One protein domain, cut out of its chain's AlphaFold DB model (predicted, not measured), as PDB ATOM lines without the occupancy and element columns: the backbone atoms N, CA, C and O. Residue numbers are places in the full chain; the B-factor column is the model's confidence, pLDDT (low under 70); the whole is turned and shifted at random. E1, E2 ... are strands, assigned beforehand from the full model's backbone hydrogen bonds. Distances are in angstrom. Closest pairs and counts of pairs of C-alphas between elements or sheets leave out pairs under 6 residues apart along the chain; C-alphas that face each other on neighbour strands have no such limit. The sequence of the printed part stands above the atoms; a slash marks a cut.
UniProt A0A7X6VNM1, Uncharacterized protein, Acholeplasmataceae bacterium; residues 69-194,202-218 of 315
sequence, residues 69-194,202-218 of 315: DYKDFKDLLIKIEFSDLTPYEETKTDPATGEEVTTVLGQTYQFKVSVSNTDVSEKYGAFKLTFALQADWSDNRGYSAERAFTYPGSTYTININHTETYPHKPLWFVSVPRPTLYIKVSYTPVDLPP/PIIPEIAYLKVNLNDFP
ATOM      1  N   ASP A  69      48.033  14.921   9.819       93.00
ATOM      2  CA  ASP A  69      47.121  16.023   9.497       93.00
ATOM      3  C   ASP A  69      45.897  15.928  10.412       93.00
ATOM      4  O   ASP A  69      45.333  14.848  10.569       93.00
ATOM      5  N   TYR A  70      45.486  17.024  11.047       92.69
ATOM      6  CA  TYR A  70      44.378  16.965  12.007       92.69
ATOM      7  C   TYR A  70      43.070  16.425  11.397       92.69
ATOM      8  O   TYR A  70      42.246  15.894  12.135       92.69
ATOM      9  N   LYS A  71      42.887  16.532  10.072       91.56
ATOM     10  CA  LYS A  71      41.730  15.976   9.349       91.56
ATOM     11  C   LYS A  71      41.785  14.454   9.213       91.56
ATOM     12  O   LYS A  71      40.742  13.827   9.065       91.56
ATOM     13  N   ASP A  72      42.983  13.879   9.266       92.38
ATOM     14  CA  ASP A  72      43.221  12.439   9.141       92.38
ATOM     15  C   ASP A  72      43.219  11.725  10.504       92.38
ATOM     16  O   ASP A  72      43.310  10.498  10.563       92.38
ATOM     17  N   PHE A  73      43.119  12.476  11.606       89.50
ATOM     18  CA  PHE A  73      43.035  11.926  12.954       89.50
ATOM     19  C   PHE A  73      41.622  11.399  13.228       89.50
ATOM     20  O   PHE A  73      40.652  12.152  13.180       89.50
ATOM     21  N   LYS A  74      41.503  10.091  13.478       85.50
ATOM     22  CA  LYS A  74      40.204   9.396  13.530       85.50
ATOM     23  C   LYS A  74      39.656   9.228  14.938       85.50
ATOM     24  O   LYS A  74      38.441   9.141  15.094       85.50
ATOM     25  N   ASP A  75      40.525   9.232  15.938       79.50
ATOM     26  CA  ASP A  75      40.143   8.950  17.320       79.50
ATOM     27  C   ASP A  75      39.256  10.072  17.885       79.50
ATOM     28  O   ASP A  75      38.335   9.809  18.652       79.50
ATOM     29  N   LEU A  76      39.483  11.328  17.461       82.69
ATOM     30  CA  LEU A  76      38.695  12.491  17.881       82.69
ATOM     31  C   LEU A  76      38.347  13.417  16.723       82.69
ATOM     32  O   LEU A  76      39.194  13.771  15.904       82.69
ATOM     33  N   LEU A  77      37.126  13.948  16.759       86.75
ATOM     34  CA  LEU A  77      36.709  15.046  15.902       86.75
ATOM     35  C   LEU A  77      37.143  16.376  16.525       86.75
ATOM     36  O   LEU A  77      36.504  16.901  17.442       86.75
ATOM     37  N   ILE A  78      38.227  16.940  15.996       89.38
ATOM     38  CA  ILE A  78      38.756  18.240  16.413       89.38
ATOM     39  C   ILE A  78      38.333  19.294  15.389       89.38
ATOM     40  O   ILE A  78      38.833  19.339  14.263       89.38
ATOM     41  N   LYS A  79      37.412  20.173  15.786       91.69
ATOM     42  CA  LYS A  79      37.010  21.339  14.992       91.69
ATOM     43  C   LYS A  79      37.832  22.543  15.422       91.69
ATOM     44  O   LYS A  79      37.890  22.863  16.606       91.69
ATOM     45  N   ILE A  80      38.447  23.207  14.452       93.62
ATOM     46  CA  ILE A  80      39.278  24.392  14.661       93.62
ATOM     47  C   ILE A  80      38.708  25.506  13.792       93.62
ATOM     48  O   ILE A  80      38.498  25.313  12.599       93.62
ATOM     49  N   GLU A  81      38.474  26.666  14.386       93.38
ATOM     50  CA  GLU A  81      38.111  27.899  13.696       93.38
ATOM     51  C   GLU A  81      39.201  28.928  13.997       93.38
ATOM     52  O   GLU A  81      39.426  29.267  15.159       93.38
ATOM     53  N   PHE A  82      39.891  29.420  12.965       94.69
ATOM     54  CA  PHE A  82      40.805  30.554  13.101       94.69
ATOM     55  C   PHE A  82      39.967  31.832  13.197       94.69
ATOM     56  O   PHE A  82      39.504  32.358  12.187       94.69
ATOM     57  N   SER A  83      39.679  32.260  14.427       93.56
ATOM     58  CA  SER A  83      38.607  33.216  14.705       93.56
ATOM     59  C   SER A  83      39.069  34.666  14.713       93.56
ATOM     60  O   SER A  83      38.280  35.548  14.375       93.56
ATOM     61  N   ASP A  84      40.319  34.933  15.103       94.94
ATOM     62  CA  ASP A  84      40.858  36.292  15.102       94.94
ATOM     63  C   ASP A  84      42.384  36.348  14.985       94.94
ATOM     64  O   ASP A  84      43.093  35.394  15.320       94.94
ATOM     65  N   LEU A  85      42.876  37.502  14.539       94.19
ATOM     66  CA  LEU A  85      44.288  37.854  14.491       94.19
ATOM     67  C   LEU A  85      44.443  39.314  14.928       94.19
ATOM     68  O   LEU A  85      44.188  40.236  14.152       94.19
ATOM     69  N   THR A  86      44.847  39.525  16.178       93.50
ATOM     70  CA  THR A  86      44.996  40.867  16.764       93.50
ATOM     71  C   THR A  86      46.470  41.210  16.979       93.50
ATOM     72  O   THR A  86      47.300  40.301  17.035       93.50
ATOM     73  N   PRO A  87      46.838  42.492  17.126       93.12
ATOM     74  CA  PRO A  87      48.175  42.859  17.583       93.12
ATOM     75  C   PRO A  87      48.506  42.197  18.931       93.12
ATOM     76  O   PRO A  87      47.645  42.084  19.807       93.12
ATOM     77  N   TYR A  88      49.741  41.720  19.081       92.19
ATOM     78  CA  TYR A  88      50.303  41.338  20.375       92.19
ATOM     79  C   TYR A  88      51.098  42.525  20.907       92.19
ATOM     80  O   TYR A  88      52.100  42.907  20.304       92.19
ATOM     81  N   GLU A  89      50.640  43.107  22.011       91.19
ATOM     82  CA  GLU A  89      51.160  44.362  22.548       91.19
ATOM     83  C   GLU A  89      51.638  44.193  23.993       91.19
ATOM     84  O   GLU A  89      51.090  43.398  24.760       91.19
ATOM     85  N   GLU A  90      52.670  44.947  24.359       88.62
ATOM     86  CA  GLU A  90      53.165  45.072  25.727       88.62
ATOM     87  C   GLU A  90      53.170  46.556  26.106       88.62
ATOM     88  O   GLU A  90      53.784  47.374  25.417       88.62
ATOM     89  N   THR A  91      52.492  46.905  27.197       89.25
ATOM     90  CA  THR A  91      52.509  48.261  27.756       89.25
ATOM     91  C   THR A  91      53.514  48.318  28.895       89.25
ATOM     92  O   THR A  91      53.446  47.515  29.829       89.25
ATOM     93  N   LYS A  92      54.454  49.263  28.821       89.94
ATOM     94  CA  LYS A  92      55.415  49.553  29.892       89.94
ATOM     95  C   LYS A  92      55.197  50.966  30.392       89.94
ATOM     96  O   LYS A  92      55.078  51.887  29.594       89.94
ATOM     97  N   THR A  93      55.183  51.126  31.705       89.75
ATOM     98  CA  THR A  93      55.153  52.442  32.342       89.75
ATOM     99  C   THR A  93      56.585  52.934  32.515       89.75
ATOM    100  O   THR A  93      57.409  52.230  33.106       89.75
ATOM    101  N   ASP A  94      56.892  54.121  31.996       83.44
ATOM    102  CA  ASP A  94      58.168  54.785  32.235       83.44
ATOM    103  C   ASP A  94      58.278  55.111  33.739       83.44
ATOM    104  O   ASP A  94      57.453  55.855  34.277       83.44
ATOM    105  N   PRO A  95      59.273  54.560  34.454       81.81
ATOM    106  CA  PRO A  95      59.418  54.778  35.888       81.81
ATOM    107  C   PRO A  95      59.796  56.224  36.259       81.81
ATOM    108  O   PRO A  95      59.666  56.590  37.427       81.81
ATOM    109  N   ALA A  96      60.274  57.037  35.312       84.69
ATOM    110  CA  ALA A  96      60.664  58.429  35.526       84.69
ATOM    111  C   ALA A  96      59.529  59.426  35.234       84.69
ATOM    112  O   ALA A  96      59.412  60.424  35.943       84.69
ATOM    113  N   THR A  97      58.704  59.176  34.214       85.69
ATOM    114  CA  THR A  97      57.621  60.094  33.801       85.69
ATOM    115  C   THR A  97      56.222  59.604  34.175       85.69
ATOM    116  O   THR A  97      55.287  60.404  34.196       85.69
ATOM    117  N   GLY A  98      56.061  58.315  34.494       86.12
ATOM    118  CA  GLY A  98      54.760  57.676  34.700       86.12
ATOM    119  C   GLY A  98      53.966  57.457  33.407       86.12
ATOM    120  O   GLY A  98      52.808  57.050  33.476       86.12
ATOM    121  N   GLU A  99      54.556  57.738  32.242       89.19
ATOM    122  CA  GLU A  99      53.901  57.609  30.941       89.19
ATOM    123  C   GLU A  99      53.826  56.140  30.505       89.19
ATOM    124  O   GLU A  99      54.799  55.392  30.613       89.19
ATOM    125  N   GLU A 100      52.666  55.709  30.012       90.62
ATOM    126  CA  GLU A 100      52.482  54.364  29.470       90.62
ATOM    127  C   GLU A 100      52.849  54.329  27.985       90.62
ATOM    128  O   GLU A 100      52.258  55.026  27.163       90.62
ATOM    129  N   VAL A 101      53.806  53.474  27.628       89.12
ATOM    130  CA  VAL A 101      54.232  53.247  26.246       89.12
ATOM    131  C   VAL A 101      53.829  51.837  25.827       89.12
ATOM    132  O   VAL A 101      54.360  50.845  26.333       89.12
ATOM    133  N   THR A 102      52.898  51.741  24.878       89.38
ATOM    134  CA  THR A 102      52.468  50.472  24.273       89.38
ATOM    135  C   THR A 102      53.322  50.145  23.053       89.38
ATOM    136  O   THR A 102      53.418  50.931  22.112       89.38
ATOM    137  N   THR A 103      53.943  48.966  23.054       88.75
ATOM    138  CA  THR A 103      54.758  48.461  21.941       88.75
ATOM    139  C   THR A 103      54.107  47.231  21.322       88.75
ATOM    140  O   THR A 103      53.800  46.269  22.025       88.75
ATOM    141  N   VAL A 104      53.952  47.227  19.997       90.06
ATOM    142  CA  VAL A 104      53.490  46.049  19.250       90.06
ATOM    143  C   VAL A 104      54.662  45.083  19.066       90.06
ATOM    144  O   VAL A 104      55.615  45.376  18.348       90.06
ATOM    145  N   LEU A 105      54.588  43.925  19.716       88.75
ATOM    146  CA  LEU A 105      55.598  42.866  19.664       88.75
ATOM    147  C   LEU A 105      55.315  41.820  18.579       88.75
ATOM    148  O   LEU A 105      56.218  41.078  18.207       88.75
ATOM    149  N   GLY A 106      54.081  41.720  18.082       90.38
ATOM    150  CA  GLY A 106      53.725  40.772  17.026       90.38
ATOM    151  C   GLY A 106      52.220  40.596  16.862       90.38
ATOM    152  O   GLY A 106      51.486  41.582  16.807       90.38
ATOM    153  N   GLN A 107      51.750  39.349  16.779       92.81
ATOM    154  CA  GLN A 107      50.335  39.016  16.600       92.81
ATOM    155  C   GLN A 107      49.863  37.943  17.582       92.81
ATOM    156  O   GLN A 107      50.586  37.000  17.900       92.81
ATOM    157  N   THR A 108      48.614  38.060  18.011       94.00
ATOM    158  CA  THR A 108      47.899  37.062  18.800       94.00
ATOM    159  C   THR A 108      46.953  36.306  17.883       94.00
ATOM    160  O   THR A 108      46.001  36.872  17.344       94.00
ATOM    161  N   TYR A 109      47.220  35.015  17.709       95.50
ATOM    162  CA  TYR A 109      46.376  34.103  16.951       95.50
ATOM    163  C   TYR A 109      45.297  33.548  17.868       95.50
ATOM    164  O   TYR A 109      45.610  32.929  18.888       95.50
ATOM    165  N   GLN A 110      44.037  33.748  17.495       95.69
ATOM    166  CA  GLN A 110      42.903  33.236  18.242       95.69
ATOM    167  C   GLN A 110      42.233  32.088  17.495       95.69
ATOM    168  O   GLN A 110      41.838  32.222  16.337       95.69
ATOM    169  N   PHE A 111      42.065  30.969  18.190       95.50
ATOM    170  CA  PHE A 111      41.385  29.787  17.680       95.50
ATOM    171  C   PHE A 111      40.208  29.436  18.577       95.50
ATOM    172  O   PHE A 111      40.376  29.349  19.793       95.50
ATOM    173  N   LYS A 112      39.038  29.156  18.001       93.88
ATOM    174  CA  LYS A 112      38.007  28.392  18.710       93.88
ATOM    175  C   LYS A 112      38.215  26.925  18.393       93.88
ATOM    176  O   LYS A 112      38.250  26.536  17.228       93.88
ATOM    177  N   VAL A 113      38.377  26.126  19.436       93.25
ATOM    178  CA  VAL A 113      38.610  24.691  19.312       93.25
ATOM    179  C   VAL A 113      37.493  23.952  20.018       93.25
ATOM    180  O   VAL A 113      37.241  24.200  21.198       93.25
ATOM    181  N   SER A 114      36.857  23.034  19.303       89.62
ATOM    182  CA  SER A 114      35.863  22.111  19.843       89.62
ATOM    183  C   SER A 114      36.352  20.686  19.634       89.62
ATOM    184  O   SER A 114      36.776  20.333  18.534       89.62
ATOM    185  N   VAL A 115      36.272  19.867  20.678       86.50
ATOM    186  CA  VAL A 115      36.649  18.450  20.620       86.50
ATOM    187  C   VAL A 115      35.425  17.607  20.954       86.50
ATOM    188  O   VAL A 115      34.737  17.863  21.947       86.50
ATOM    189  N   SER A 116      35.149  16.611  20.120       78.88
ATOM    190  CA  SER A 116      34.110  15.609  20.348       78.88
ATOM    191  C   SER A 116      34.590  14.228  19.912       78.88
ATOM    192  O   SER A 116      35.511  14.118  19.104       78.88
ATOM    193  N   ASN A 117      33.944  13.178  20.414       74.06
ATOM    194  CA  ASN A 117      34.241  11.814  19.982       74.06
ATOM    195  C   ASN A 117      33.738  11.596  18.554       74.06
ATOM    196  O   ASN A 117      32.729  12.185  18.149       74.06
ATOM    197  N   THR A 118      34.447  10.753  17.811       69.19
ATOM    198  CA  THR A 118      34.038  10.333  16.468       69.19
ATOM    199  C   THR A 118      32.864   9.351  16.531       69.19
ATOM    200  O   THR A 118      31.960   9.439  15.703       69.19
ATOM    201  N   ASP A 119      32.828   8.486  17.552       64.44
ATOM    202  CA  ASP A 119      31.721   7.573  17.851       64.44
ATOM    203  C   ASP A 119      31.130   7.876  19.244       64.44
ATOM    204  O   ASP A 119      31.850   8.097  20.217       64.44
ATOM    205  N   VAL A 120      29.797   7.918  19.345       57.94
ATOM    206  CA  VAL A 120      29.054   8.189  20.595       57.94
ATOM    207  C   VAL A 120      29.038   6.954  21.516       57.94
ATOM    208  O   VAL A 120      28.751   7.069  22.710       57.94
ATOM    209  N   SER A 121      29.332   5.768  20.972       51.94
ATOM    210  CA  SER A 121      29.417   4.503  21.710       51.94
ATOM    211  C   SER A 121      30.771   4.293  22.400       51.94
ATOM    212  O   SER A 121      30.838   3.578  23.403       51.94
ATOM    213  N   GLU A 122      31.814   4.987  21.939       53.97
ATOM    214  CA  GLU A 122      33.150   4.969  22.525       53.97
ATOM    215  C   GLU A 122      33.272   6.078  23.570       53.97
ATOM    216  O   GLU A 122      33.200   7.283  23.299       53.97
ATOM    217  N   LYS A 123      33.420   5.659  24.826       56.12
ATOM    218  CA  LYS A 123      33.717   6.571  25.921       56.12
ATOM    219  C   LYS A 123      35.206   6.867  25.825       56.12
ATOM    220  O   LYS A 123      36.040   5.981  25.899       56.12
ATOM    221  N   TYR A 124      35.554   8.122  25.669       58.72
ATOM    222  CA  TYR A 124      36.905   8.583  25.932       58.72
ATOM    223  C   TYR A 124      36.814   9.519  27.135       58.72
ATOM    224  O   TYR A 124      35.795  10.193  27.329       58.72
ATOM    225  N   GLY A 125      37.830   9.481  27.998       61.84
ATOM    226  CA  GLY A 125      37.873  10.269  29.229       61.84
ATOM    227  C   GLY A 125      38.123  11.759  28.973       61.84
ATOM    228  O   GLY A 125      37.803  12.303  27.922       61.84
ATOM    229  N   ALA A 126      38.717  12.448  29.947       67.50
ATOM    230  CA  ALA A 126      39.177  13.819  29.740       67.50
ATOM    231  C   ALA A 126      40.343  13.848  28.737       67.50
ATOM    232  O   ALA A 126      41.309  13.098  28.879       67.50
ATOM    233  N   PHE A 127      40.277  14.751  27.762       79.12
ATOM    234  CA  PHE A 127      41.354  14.981  26.797       79.12
ATOM    235  C   PHE A 127      42.164  16.189  27.206       79.12
ATOM    236  O   PHE A 127      41.607  17.149  27.733       79.12
ATOM    237  N   LYS A 128      43.458  16.194  26.910       85.94
ATOM    238  CA  LYS A 128      44.320  17.351  27.136       85.94
ATOM    239  C   LYS A 128      44.972  17.760  25.832       85.94
ATOM    240  O   LYS A 128      45.629  16.945  25.189       85.94
ATOM    241  N   LEU A 129      44.778  19.014  25.443       89.62
ATOM    242  CA  LEU A 129      45.389  19.581  24.248       89.62
ATOM    243  C   LEU A 129      46.372  20.679  24.642       89.62
ATOM    244  O   LEU A 129      46.057  21.552  25.455       89.62
ATOM    245  N   THR A 130      47.531  20.657  23.996       90.81
ATOM    246  CA  THR A 130      48.532  21.722  24.056       90.81
ATOM    247  C   THR A 130      48.850  22.164  22.641       90.81
ATOM    248  O   THR A 130      49.109  21.335  21.768       90.81
ATOM    249  N   PHE A 131      48.832  23.471  22.412       91.94
ATOM    250  CA  PHE A 131      49.027  24.053  21.095       91.94
ATOM    251  C   PHE A 131      50.386  24.736  21.019       91.94
ATOM    252  O   PHE A 131      50.804  25.417  21.956       91.94
ATOM    253  N   ALA A 132      51.054  24.582  19.883       90.88
ATOM    254  CA  ALA A 132      52.274  25.295  19.547       90.88
ATOM    255  C   ALA A 132      52.128  25.912  18.158       90.88
ATOM    256  O   ALA A 132      51.587  25.292  17.247       90.88
ATOM    257  N   LEU A 133      52.608  27.134  17.989       92.06
ATOM    258  CA  LEU A 133      52.540  27.873  16.741       92.06
ATOM    259  C   LEU A 133      53.960  28.170  16.281       92.06
ATOM    260  O   LEU A 133      54.728  28.774  17.030       92.06
ATOM    261  N   GLN A 134      54.311  27.731  15.074       89.56
ATOM    262  CA  GLN A 134      55.657  27.921  14.542       89.56
ATOM    263  C   GLN A 134      55.633  28.113  13.026       89.56
ATOM    264  O   GLN A 134      54.990  27.350  12.298       89.56
ATOM    265  N   ALA A 135      56.345  29.132  12.547       88.44
ATOM    266  CA  ALA A 135      56.532  29.381  11.123       88.44
ATOM    267  C   ALA A 135      57.764  28.661  10.566       88.44
ATOM    268  O   ALA A 135      58.742  28.395  11.268       88.44
ATOM    269  N   ASP A 136      57.729  28.382   9.265       81.69
ATOM    270  CA  ASP A 136      58.921  27.945   8.550       81.69
ATOM    271  C   ASP A 136      59.977  29.053   8.563       81.69
ATOM    272  O   ASP A 136      59.651  30.234   8.468       81.69
ATOM    273  N   TRP A 137      61.256  28.671   8.623       76.69
ATOM    274  CA  TRP A 137      62.386  29.613   8.620       76.69
ATOM    275  C   TRP A 137      62.445  30.571   9.826       76.69
ATOM    276  O   TRP A 137      63.249  31.504   9.802       76.69
ATOM    277  N   SER A 138      61.665  30.318  10.881       77.69
ATOM    278  CA  SER A 138      61.692  31.079  12.133       77.69
ATOM    279  C   SER A 138      61.918  30.155  13.338       77.69
ATOM    280  O   SER A 138      61.441  29.014  13.392       77.69
ATOM    281  N   ASP A 139      62.701  30.633  14.302       75.25
ATOM    282  CA  ASP A 139      62.865  30.020  15.622       75.25
ATOM    283  C   ASP A 139      61.830  30.534  16.632       75.25
ATOM    284  O   ASP A 139      61.673  29.923  17.693       75.25
ATOM    285  N   ASN A 140      61.104  31.596  16.267       77.56
ATOM    286  CA  ASN A 140      60.012  32.174  17.025       77.56
ATOM    287  C   ASN A 140      58.848  31.186  17.147       77.56
ATOM    288  O   ASN A 140      58.483  30.484  16.198       77.56
ATOM    289  N   ARG A 141      58.306  31.095  18.360       82.12
ATOM    290  CA  ARG A 141      57.312  30.100  18.748       82.12
ATOM    291  C   ARG A 141      56.297  30.733  19.678       82.12
ATOM    292  O   ARG A 141      56.662  31.363  20.669       82.12
ATOM    293  N   GLY A 142      55.031  30.466  19.401       85.62
ATOM    294  CA  GLY A 142      53.947  30.659  20.352       85.62
ATOM    295  C   GLY A 142      53.524  29.327  20.963       85.62
ATOM    296  O   GLY A 142      53.624  28.284  20.321       85.62
ATOM    297  N   TYR A 143      53.026  29.343  22.193       86.31
ATOM    298  CA  TYR A 143      52.476  28.158  22.853       86.31
ATOM    299  C   TYR A 143      51.249  28.524  23.681       86.31
ATOM    300  O   TYR A 143      51.117  29.649  24.167       86.31
ATOM    301  N   SER A 144      50.356  27.555  23.860       84.44
ATOM    302  CA  SER A 144      49.269  27.634  24.829       84.44
ATOM    303  C   SER A 144      49.621  26.862  26.098       84.44
ATOM    304  O   SER A 144      50.439  25.946  26.083       84.44
ATOM    305  N   ALA A 145      48.929  27.168  27.194       82.69
ATOM    306  CA  ALA A 145      48.868  26.241  28.319       82.69
ATOM    307  C   ALA A 145      48.168  24.933  27.900       82.69
ATOM    308  O   ALA A 145      47.314  24.948  27.004       82.69
ATOM    309  N   GLU A 146      48.512  23.827  28.566       86.88
ATOM    310  CA  GLU A 146      47.750  22.578  28.468       86.88
ATOM    311  C   GLU A 146      46.313  22.838  28.926       86.88
ATOM    312  O   GLU A 146      46.075  23.451  29.972       86.88
ATOM    313  N   ARG A 147      45.343  22.377  28.137       86.50
ATOM    314  CA  ARG A 147      43.927  22.555  28.438       86.50
ATOM    315  C   ARG A 147      43.198  21.226  28.406       86.50
ATOM    316  O   ARG A 147      43.260  20.511  27.411       86.50
ATOM    317  N   ALA A 148      42.472  20.943  29.484       84.12
ATOM    318  CA  ALA A 148      41.556  19.816  29.542       84.12
ATOM    319  C   ALA A 148      40.250  20.136  28.795       84.12
ATOM    320  O   ALA A 148      39.705  21.232  28.932       84.12
ATOM    321  N   PHE A 149      39.753  19.175  28.024       79.88
ATOM    322  CA  PHE A 149      38.468  19.208  27.340       79.88
ATOM    323  C   PHE A 149      37.573  18.120  27.928       79.88
ATOM    324  O   PHE A 149      37.997  16.973  28.090       79.88
ATOM    325  N   THR A 150      36.329  18.493  28.224       71.56
ATOM    326  CA  THR A 150      35.319  17.595  28.792       71.56
ATOM    327  C   THR A 150      34.253  17.271  27.747       71.56
ATOM    328  O   THR A 150      33.847  18.130  26.957       71.56
ATOM    329  N   TYR A 151      33.788  16.025  27.758       66.56
ATOM    330  CA  TYR A 151      32.668  15.541  26.953       66.56
ATOM    331  C   TYR A 151      31.306  15.905  27.594       66.56
ATOM    332  O   TYR A 151      31.225  15.915  28.824       66.56
ATOM    333  N   PRO A 152      30.217  16.137  26.826       58.66
ATOM    334  CA  PRO A 152      30.122  16.215  25.367       58.66
ATOM    335  C   PRO A 152      30.262  17.662  24.871       58.66
ATOM    336  O   PRO A 152      29.314  18.439  24.934       58.66
ATOM    337  N   GLY A 153      31.420  18.035  24.324       65.12
ATOM    338  CA  GLY A 153      31.520  19.262  23.523       65.12
ATOM    339  C   GLY A 153      31.941  20.519  24.280       65.12
ATOM    340  O   GLY A 153      31.256  21.541  24.255       65.12
ATOM    341  N   SER A 154      33.136  20.493  24.864       73.94
ATOM    342  CA  SER A 154      33.790  21.734  25.279       73.94
ATOM    343  C   SER A 154      34.298  22.502  24.057       73.94
ATOM    344  O   SER A 154      35.046  21.957  23.244       73.94
ATOM    345  N   THR A 155      33.913  23.776  23.944       87.12
ATOM    346  CA  THR A 155      34.523  24.725  23.004       87.12
ATOM    347  C   THR A 155      35.325  25.744  23.791       87.12
ATOM    348  O   THR A 155      34.793  26.379  24.701       87.12
ATOM    349  N   TYR A 156      36.593  25.918  23.435       89.50
ATOM    350  CA  TYR A 156      37.467  26.890  24.078       89.50
ATOM    351  C   TYR A 156      38.114  27.815  23.067       89.50
ATOM    352  O   TYR A 156      38.533  27.393  21.991       89.50
ATOM    353  N   THR A 157      38.255  29.069  23.476       93.50
ATOM    354  CA  THR A 157      39.093  30.038  22.783       93.50
ATOM    355  C   THR A 157      40.530  29.896  23.270       93.50
ATOM    356  O   THR A 157      40.810  30.002  24.467       93.50
ATOM    357  N   ILE A 158      41.442  29.657  22.336       93.25
ATOM    358  CA  ILE A 158      42.879  29.559  22.557       93.25
ATOM    359  C   ILE A 158      43.526  30.777  21.915       93.25
ATOM    360  O   ILE A 158      43.364  31.001  20.721       93.25
ATOM    361  N   ASN A 159      44.267  31.542  22.712       94.19
ATOM    362  CA  ASN A 159      45.079  32.654  22.234       94.19
ATOM    363  C   ASN A 159      46.544  32.229  22.270       94.19
ATOM    364  O   ASN A 159      47.014  31.729  23.295       94.19
ATOM    365  N   ILE A 160      47.252  32.424  21.164       93.31
ATOM    366  CA  ILE A 160      48.676  32.129  21.053       93.31
ATOM    367  C   ILE A 160      49.377  33.370  20.522       93.31
ATOM    368  O   ILE A 160      49.171  33.771  19.376       93.31
ATOM    369  N   ASN A 161      50.214  33.970  21.361       91.94
ATOM    370  CA  ASN A 161      51.013  35.126  20.978       91.94
ATOM    371  C   ASN A 161      52.215  34.662  20.158       91.94
ATOM    372  O   ASN A 161      52.843  33.649  20.472       91.94
ATOM    373  N   HIS A 162      52.550  35.428  19.132       90.31
ATOM    374  CA  HIS A 162      53.691  35.199  18.266       90.31
ATOM    375  C   HIS A 162      54.390  36.535  18.027       90.31
ATOM    376  O   HIS A 162      53.748  37.495  17.607       90.31
ATOM    377  N   THR A 163      55.699  36.631  18.272       87.75
ATOM    378  CA  THR A 163      56.419  37.924  18.220       87.75
ATOM    379  C   THR A 163      56.835  38.338  16.802       87.75
ATOM    380  O   THR A 163      57.842  39.006  16.599       87.75
ATOM    381  N   GLU A 164      56.116  37.854  15.792       86.94
ATOM    382  CA  GLU A 164      56.396  38.125  14.383       86.94
ATOM    383  C   GLU A 164      55.078  38.116  13.607       86.94
ATOM    384  O   GLU A 164      54.129  37.422  13.982       86.94
ATOM    385  N   THR A 165      55.016  38.921  12.549       87.38
ATOM    386  CA  THR A 165      53.829  39.076  11.705       87.38
ATOM    387  C   THR A 165      53.946  38.205  10.457       87.38
ATOM    388  O   THR A 165      55.017  38.102   9.855       87.38
ATOM    389  N   TYR A 166      52.845  37.572  10.042       88.12
ATOM    390  CA  TYR A 166      52.822  36.708   8.855       88.12
ATOM    391  C   TYR A 166      51.584  36.947   7.984       88.12
ATOM    392  O   TYR A 166      50.536  37.335   8.502       88.12
ATOM    393  N   PRO A 167      51.657  36.634   6.677       90.12
ATOM    394  CA  PRO A 167      52.854  36.239   5.924       90.12
ATOM    395  C   PRO A 167      53.781  37.432   5.641       90.12
ATOM    396  O   PRO A 167      53.327  38.570   5.560       90.12
ATOM    397  N   HIS A 168      55.074  37.180   5.430       88.31
ATOM    398  CA  HIS A 168      56.030  38.222   5.041       88.31
ATOM    399  C   HIS A 168      57.121  37.684   4.097       88.31
ATOM    400  O   HIS A 168      57.270  36.476   3.892       88.31
ATOM    401  N   LYS A 169      57.872  38.597   3.468       88.69
ATOM    402  CA  LYS A 169      58.952  38.281   2.519       88.69
ATOM    403  C   LYS A 169      60.242  38.957   2.973       88.69
ATOM    404  O   LYS A 169      60.480  40.101   2.587       88.69
ATOM    405  N   PRO A 170      61.066  38.292   3.800       83.06
ATOM    406  CA  PRO A 170      62.265  38.927   4.337       83.06
ATOM    407  C   PRO A 170      63.311  39.177   3.236       83.06
ATOM    408  O   PRO A 170      64.129  40.082   3.348       83.06
ATOM    409  N   LEU A 171      63.248  38.410   2.142       83.50
ATOM    410  CA  LEU A 171      64.004  38.621   0.910       83.50
ATOM    411  C   LEU A 171      63.089  38.411  -0.297       83.50
ATOM    412  O   LEU A 171      62.102  37.686  -0.217       83.50
ATOM    413  N   TRP A 172      63.449  38.978  -1.450       81.00
ATOM    414  CA  TRP A 172      62.632  38.898  -2.670       81.00
ATOM    415  C   TRP A 172      62.390  37.463  -3.182       81.00
ATOM    416  O   TRP A 172      61.405  37.225  -3.877       81.00
ATOM    417  N   PHE A 173      63.248  36.508  -2.811       80.12
ATOM    418  CA  PHE A 173      63.136  35.084  -3.159       80.12
ATOM    419  C   PHE A 173      62.708  34.181  -1.989       80.12
ATOM    420  O   PHE A 173      62.579  32.972  -2.173       80.12
ATOM    421  N   VAL A 174      62.493  34.731  -0.788       81.88
ATOM    422  CA  VAL A 174      62.031  33.974   0.386       81.88
ATOM    423  C   VAL A 174      60.626  34.437   0.737       81.88
ATOM    424  O   VAL A 174      60.390  35.616   0.978       81.88
ATOM    425  N   SER A 175      59.688  33.498   0.792       85.88
ATOM    426  CA  SER A 175      58.327  33.757   1.250       85.88
ATOM    427  C   SER A 175      58.072  32.943   2.504       85.88
ATOM    428  O   SER A 175      58.198  31.718   2.468       85.88
ATOM    429  N   VAL A 176      57.702  33.614   3.592       88.31
ATOM    430  CA  VAL A 176      57.330  32.967   4.848       88.31
ATOM    431  C   VAL A 176      55.804  33.037   4.976       88.31
ATOM    432  O   VAL A 176      55.257  34.137   5.111       88.31
ATOM    433  N   PRO A 177      55.093  31.901   4.832       90.88
ATOM    434  CA  PRO A 177      53.637  31.867   4.915       90.88
ATOM    435  C   PRO A 177      53.166  32.023   6.369       90.88
ATOM    436  O   PRO A 177      53.972  32.223   7.278       90.88
ATOM    437  N   ARG A 178      51.851  31.915   6.607       92.50
ATOM    438  CA  ARG A 178      51.330  31.837   7.980       92.50
ATOM    439  C   ARG A 178      51.941  30.642   8.728       92.50
ATOM    440  O   ARG A 178      52.205  29.618   8.085       92.50
ATOM    441  N   PRO A 179      52.127  30.748  10.057       93.00
ATOM    442  CA  PRO A 179      52.684  29.668  10.855       93.00
ATOM    443  C   PRO A 179      51.802  28.419  10.823       93.00
ATOM    444  O   PRO A 179      50.594  28.488  10.602       93.00
ATOM    445  N   THR A 180      52.415  27.264  11.065       92.88
ATOM    446  CA  THR A 180      51.695  26.003  11.258       92.88
ATOM    447  C   THR A 180      51.310  25.880  12.727       92.88
ATOM    448  O   THR A 180      52.137  26.110  13.615       92.88
ATOM    449  N   LEU A 181      50.054  25.518  12.981       94.75
ATOM    450  CA  LEU A 181      49.564  25.199  14.314       94.75
ATOM    451  C   LEU A 181      49.762  23.699  14.556       94.75
ATOM    452  O   LEU A 181      49.232  22.856  13.837       94.75
ATOM    453  N   TYR A 182      50.540  23.372  15.573       92.62
ATOM    454  CA  TYR A 182      50.791  22.017  16.031       92.62
ATOM    455  C   TYR A 182      49.974  21.743  17.285       92.62
ATOM    456  O   TYR A 182      49.819  22.619  18.141       92.62
ATOM    457  N   ILE A 183      49.475  20.517  17.415       92.12
ATOM    458  CA  ILE A 183      48.642  20.100  18.544       92.12
ATOM    459  C   ILE A 183      49.236  18.829  19.131       92.12
ATOM    460  O   ILE A 183      49.429  17.847  18.418       92.12
ATOM    461  N   LYS A 184      49.508  18.841  20.431       90.81
ATOM    462  CA  LYS A 184      49.755  17.635  21.213       90.81
ATOM    463  C   LYS A 184      48.440  17.254  21.875       90.81
ATOM    464  O   LYS A 184      47.908  18.038  22.659       90.81
ATOM    465  N   VAL A 185      47.933  16.075  21.552       89.25
ATOM    466  CA  VAL A 185      46.718  15.503  22.131       89.25
ATOM    467  C   VAL A 185      47.143  14.400  23.084       89.25
ATOM    468  O   VAL A 185      47.865  13.497  22.678       89.25
ATOM    469  N   SER A 186      46.722  14.481  24.340       86.50
ATOM    470  CA  SER A 186      46.881  13.424  25.338       86.50
ATOM    471  C   SER A 186      45.497  12.924  25.736       86.50
ATOM    472  O   SER A 186      44.634  13.726  26.112       86.50
ATOM    473  N   TYR A 187      45.262  11.623  25.590       79.88
ATOM    474  CA  TYR A 187      43.942  11.024  25.755       79.88
ATOM    475  C   TYR A 187      44.026   9.617  26.328       79.88
ATOM    476  O   TYR A 187      45.009   8.909  26.148       79.88
ATOM    477  N   THR A 188      42.984   9.219  27.048       72.50
ATOM    478  CA  THR A 188      42.878   7.884  27.633       72.50
ATOM    479  C   THR A 188      41.691   7.172  26.984       72.50
ATOM    480  O   THR A 188      40.562   7.652  27.153       72.50
ATOM    481  N   PRO A 189      41.908   6.071  26.239       67.19
ATOM    482  CA  PRO A 189      40.807   5.224  25.789       67.19
ATOM    483  C   PRO A 189      40.078   4.665  27.018       67.19
ATOM    484  O   PRO A 189      40.727   4.222  27.966       67.19
ATOM    485  N   VAL A 190      38.743   4.747  27.066       64.19
ATOM    486  CA  VAL A 190      37.982   4.110  28.155       64.19
ATOM    487  C   VAL A 190      37.615   2.711  27.700       64.19
ATOM    488  O   VAL A 190      36.688   2.542  26.912       64.19
ATOM    489  N   ASP A 191      38.281   1.711  28.262       58.41
ATOM    490  CA  ASP A 191      37.717   0.367  28.292       58.41
ATOM    491  C   ASP A 191      36.646   0.273  29.396       58.41
ATOM    492  O   ASP A 191      36.655   1.017  30.383       58.41
ATOM    493  N   LEU A 192      35.668  -0.613  29.183       52.91
ATOM    494  CA  LEU A 192      34.501  -0.866  30.044       52.91
ATOM    495  C   LEU A 192      34.864  -1.000  31.548       52.91
ATOM    496  O   LEU A 192      35.972  -1.413  31.882       52.91
ATOM    497  N   PRO A 193      33.939  -0.659  32.475       52.09
ATOM    498  CA  PRO A 193      34.234  -0.527  33.905       52.09
ATOM    499  C   PRO A 193      34.817  -1.805  34.533       52.09
ATOM    500  O   PRO A 193      34.511  -2.910  34.080       52.09
ATOM    501  N   PRO A 194      35.605  -1.675  35.619       49.34
ATOM    502  CA  PRO A 194      36.330  -2.790  36.206       49.34
ATOM    503  C   PRO A 194      35.355  -3.799  36.815       49.34
ATOM    504  O   PRO A 194      34.697  -3.534  37.822       49.34
ATOM    505  N   PRO A 202      47.318  -0.681  34.210       56.03
ATOM    506  CA  PRO A 202      46.945   0.732  34.226       56.03
ATOM    507  C   PRO A 202      46.822   1.289  32.803       56.03
ATOM    508  O   PRO A 202      47.737   1.110  31.998       56.03
ATOM    509  N   ILE A 203      45.725   1.988  32.502       61.50
ATOM    510  CA  ILE A 203      45.538   2.622  31.192       61.50
ATOM    511  C   ILE A 203      46.521   3.796  31.076       61.50
ATOM    512  O   ILE A 203      46.464   4.753  31.853       61.50
ATOM    513  N   ILE A 204      47.449   3.712  30.124       62.91
ATOM    514  CA  ILE A 204      48.446   4.752  29.842       62.91
ATOM    515  C   ILE A 204      47.815   5.773  28.878       62.91
ATOM    516  O   ILE A 204      47.169   5.356  27.918       62.91
ATOM    517  N   PRO A 205      47.976   7.094  29.095       70.00
ATOM    518  CA  PRO A 205      47.511   8.086  28.132       70.00
ATOM    519  C   PRO A 205      48.275   7.949  26.810       70.00
ATOM    520  O   PRO A 205      49.508   7.978  26.783       70.00
ATOM    521  N   GLU A 206      47.534   7.832  25.716       79.62
ATOM    522  CA  GLU A 206      48.061   7.886  24.363       79.62
ATOM    523  C   GLU A 206      48.339   9.341  23.969       79.62
ATOM    524  O   GLU A 206      47.655  10.272  24.411       79.62
ATOM    525  N   ILE A 207      49.392   9.550  23.173       84.44
ATOM    526  CA  ILE A 207      49.801  10.875  22.710       84.44
ATOM    527  C   ILE A 207      49.807  10.900  21.187       84.44
ATOM    528  O   ILE A 207      50.599  10.202  20.554       84.44
ATOM    529  N   ALA A 208      49.000  11.788  20.613       87.62
ATOM    530  CA  ALA A 208      49.016  12.096  19.190       87.62
ATOM    531  C   ALA A 208      49.580  13.500  18.941       87.62
ATOM    532  O   ALA A 208      49.360  14.438  19.712       87.62
ATOM    533  N   TYR A 209      50.297  13.647  17.829       90.62
ATOM    534  CA  TYR A 209      50.844  14.922  17.381       90.62
ATOM    535  C   TYR A 209      50.246  15.296  16.033       90.62
ATOM    536  O   TYR A 209      50.479  14.623  15.026       90.62
ATOM    537  N   LEU A 210      49.500  16.394  16.016       92.69
ATOM    538  CA  LEU A 210      48.775  16.861  14.845       92.69
ATOM    539  C   LEU A 210      49.404  18.135  14.286       92.69
ATOM    540  O   LEU A 210      49.997  18.930  15.022       92.69
ATOM    541  N   LYS A 211      49.238  18.338  12.981       93.44
ATOM    542  CA  LYS A 211      49.572  19.581  12.278       93.44
ATOM    543  C   LYS A 211      48.326  20.175  11.629       93.44
ATOM    544  O   LYS A 211      47.470  19.457  11.113       93.44
ATOM    545  N   VAL A 212      48.268  21.500  11.627       95.56
ATOM    546  CA  VAL A 212      47.195  22.305  11.052       95.56
ATOM    547  C   VAL A 212      47.841  23.428  10.248       95.56
ATOM    548  O   VAL A 212      48.495  24.319  10.798       95.56
ATOM    549  N   ASN A 213      47.675  23.389   8.928       93.94
ATOM    550  CA  ASN A 213      48.189  24.433   8.052       93.94
ATOM    551  C   ASN A 213      47.240  25.641   8.061       93.94
ATOM    552  O   ASN A 213      46.164  25.597   7.471       93.94
ATOM    553  N   LEU A 214      47.642  26.749   8.689       94.12
ATOM    554  CA  LEU A 214      46.793  27.945   8.791       94.12
ATOM    555  C   LEU A 214      46.554  28.656   7.452       94.12
ATOM    556  O   LEU A 214      45.687  29.526   7.352       94.12
ATOM    557  N   ASN A 215      47.300  28.299   6.407       92.25
ATOM    558  CA  ASN A 215      47.046  28.798   5.060       92.25
ATOM    559  C   ASN A 215      45.803  28.149   4.431       92.25
ATOM    560  O   ASN A 215      45.272  28.696   3.463       92.25
ATOM    561  N   ASP A 216      45.318  27.033   4.981       93.00
ATOM    562  CA  ASP A 216      44.084  26.372   4.543       93.00
ATOM    563  C   ASP A 216      42.831  27.076   5.087       93.00
ATOM    564  O   ASP A 216      41.729  26.830   4.604       93.00
ATOM    565  N   PHE A 217      42.998  27.978   6.058       93.75
ATOM    566  CA  PHE A 217      41.917  28.738   6.673       93.75
ATOM    567  C   PHE A 217      41.777  30.122   6.018       93.75
ATOM    568  O   PHE A 217      42.786  30.744   5.647       93.75
ATOM    569  N   PRO A 218      40.541  30.644   5.887       93.75
ATOM    570  CA  PRO A 218      40.336  32.031   5.489       93.75
ATOM    571  C   PRO A 218      41.028  32.983   6.472       93.75
ATOM    572  O   PRO A 218      41.237  32.650   7.638       93.75
TER     573      PRO A 218
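Overview. This is residues 69 to 194 and 202 to 218 of the 315 residues of an uncharacterized protein of Acholeplasmataceae bacterium (UniProt A0A7X6VNM1). Two twisted sheets, E1 E2 E6 and E3 E4 E5 E9 E10, stand face to face as a loose sandwich with their strands crossed; the long hairpin of E1 and E2 runs on past the sandwich as an arm whose tip is at Thr 97. A second, small hairpin, E7 and E8, sticks out elsewhere, and the ends at the cut, with Pro 194, make the other end of the long axis. The printed part has 143 residues with no named helix and ten named strands, E1 to E10 in order along the chain; its class is all strand. The sheet E1 E2 E6 runs in that order and is antiparallel, the sheet E3 E4 E5 E9 E10 is branched with antiparallel pairs, and E7 and E8 make a third, antiparallel sheet. The whole is loose, with a radius of gyration of the C-alphas of 18.7 A, and spans 66 by 43 by 27 A, only just elongated.

Along the chain. Start at C-alpha 76, at (38.695, 12.491, 17.881): from there E1, residues 76 to 93, runs 45.6 A to C-alpha 93 at (55.153, 52.442, 32.342), and it bends by 61 degrees at residue 83. E2, residues 100 to 117, runs back over 47.3 A and bends by 66 degrees at residue 103. Next come E3, residues 127 to 134, 22.9 A long, then the short E4, residues 141 to 143, and E5, residues 147 to 149. E6, residues 154 to 162, is 25.0 A long. Look then for E7, residues 168 to 171, and E8, residues 174 to 176. E9, residues 180 to 187, is 22.2 A long, and E10, residues 206 to 213, runs 23.2 A to C-alpha 213 at (48.189, 24.433, 8.052).

Arrangement. Begin with the hairpin E1 and E2, antiparallel at 166 degrees, where N 79 and O 114 are 2.8 A apart and N 92 and O 101 are 2.9 A apart, both within hydrogen-bond range. On the other edge of this sheet E6 is the antiparallel neighbour of E2, with N 109 and O 160 at 2.9 A. In the branched sheet look at E3, which has three neighbours in staggered pairing: E4, beside residues 131 to 134, and E5, beside residues 127 to 129, lie on one side of it, and E9 on the other side. N 133 and O 142 are 2.8 A apart between E3 and E4, a hairpin; N 129 and O 147 are 2.9 A apart between E3 and E5; N 130 and O 184 are 3.0 A apart between E3 and E9. E10 is an edge strand beside E9, with N 183 and O 210 at 2.9 A. The two sheets form a sandwich, two sheets face to face: the facing parts are 9.0 A centre to centre, with strands at 48 degrees to each other. Between them, the closest C-alphas of E4 and E6 are those of Gly 142 and His 162, 5.0 A apart. In the hairpin E7 and E8, N 176 and O 168 are 2.9 A apart; E7 and E8 are apart from E1 and E3, for instance.

Size, cuts and confidence. The two C-alphas farthest apart are those of Thr 97 and Pro 194, 66.4 A. Residues 195 to 201 are not printed; C-alphas 194 and 202 are 11.4 A apart across this cut, in the link E9 to E10. Of the links that are printed whole, none is long. The mean pLDDT of the printed part is 83.9, and the model's confidence is under 70 at residues 118 to 126, 151 to 153, 189 to 194 and 202 to 204.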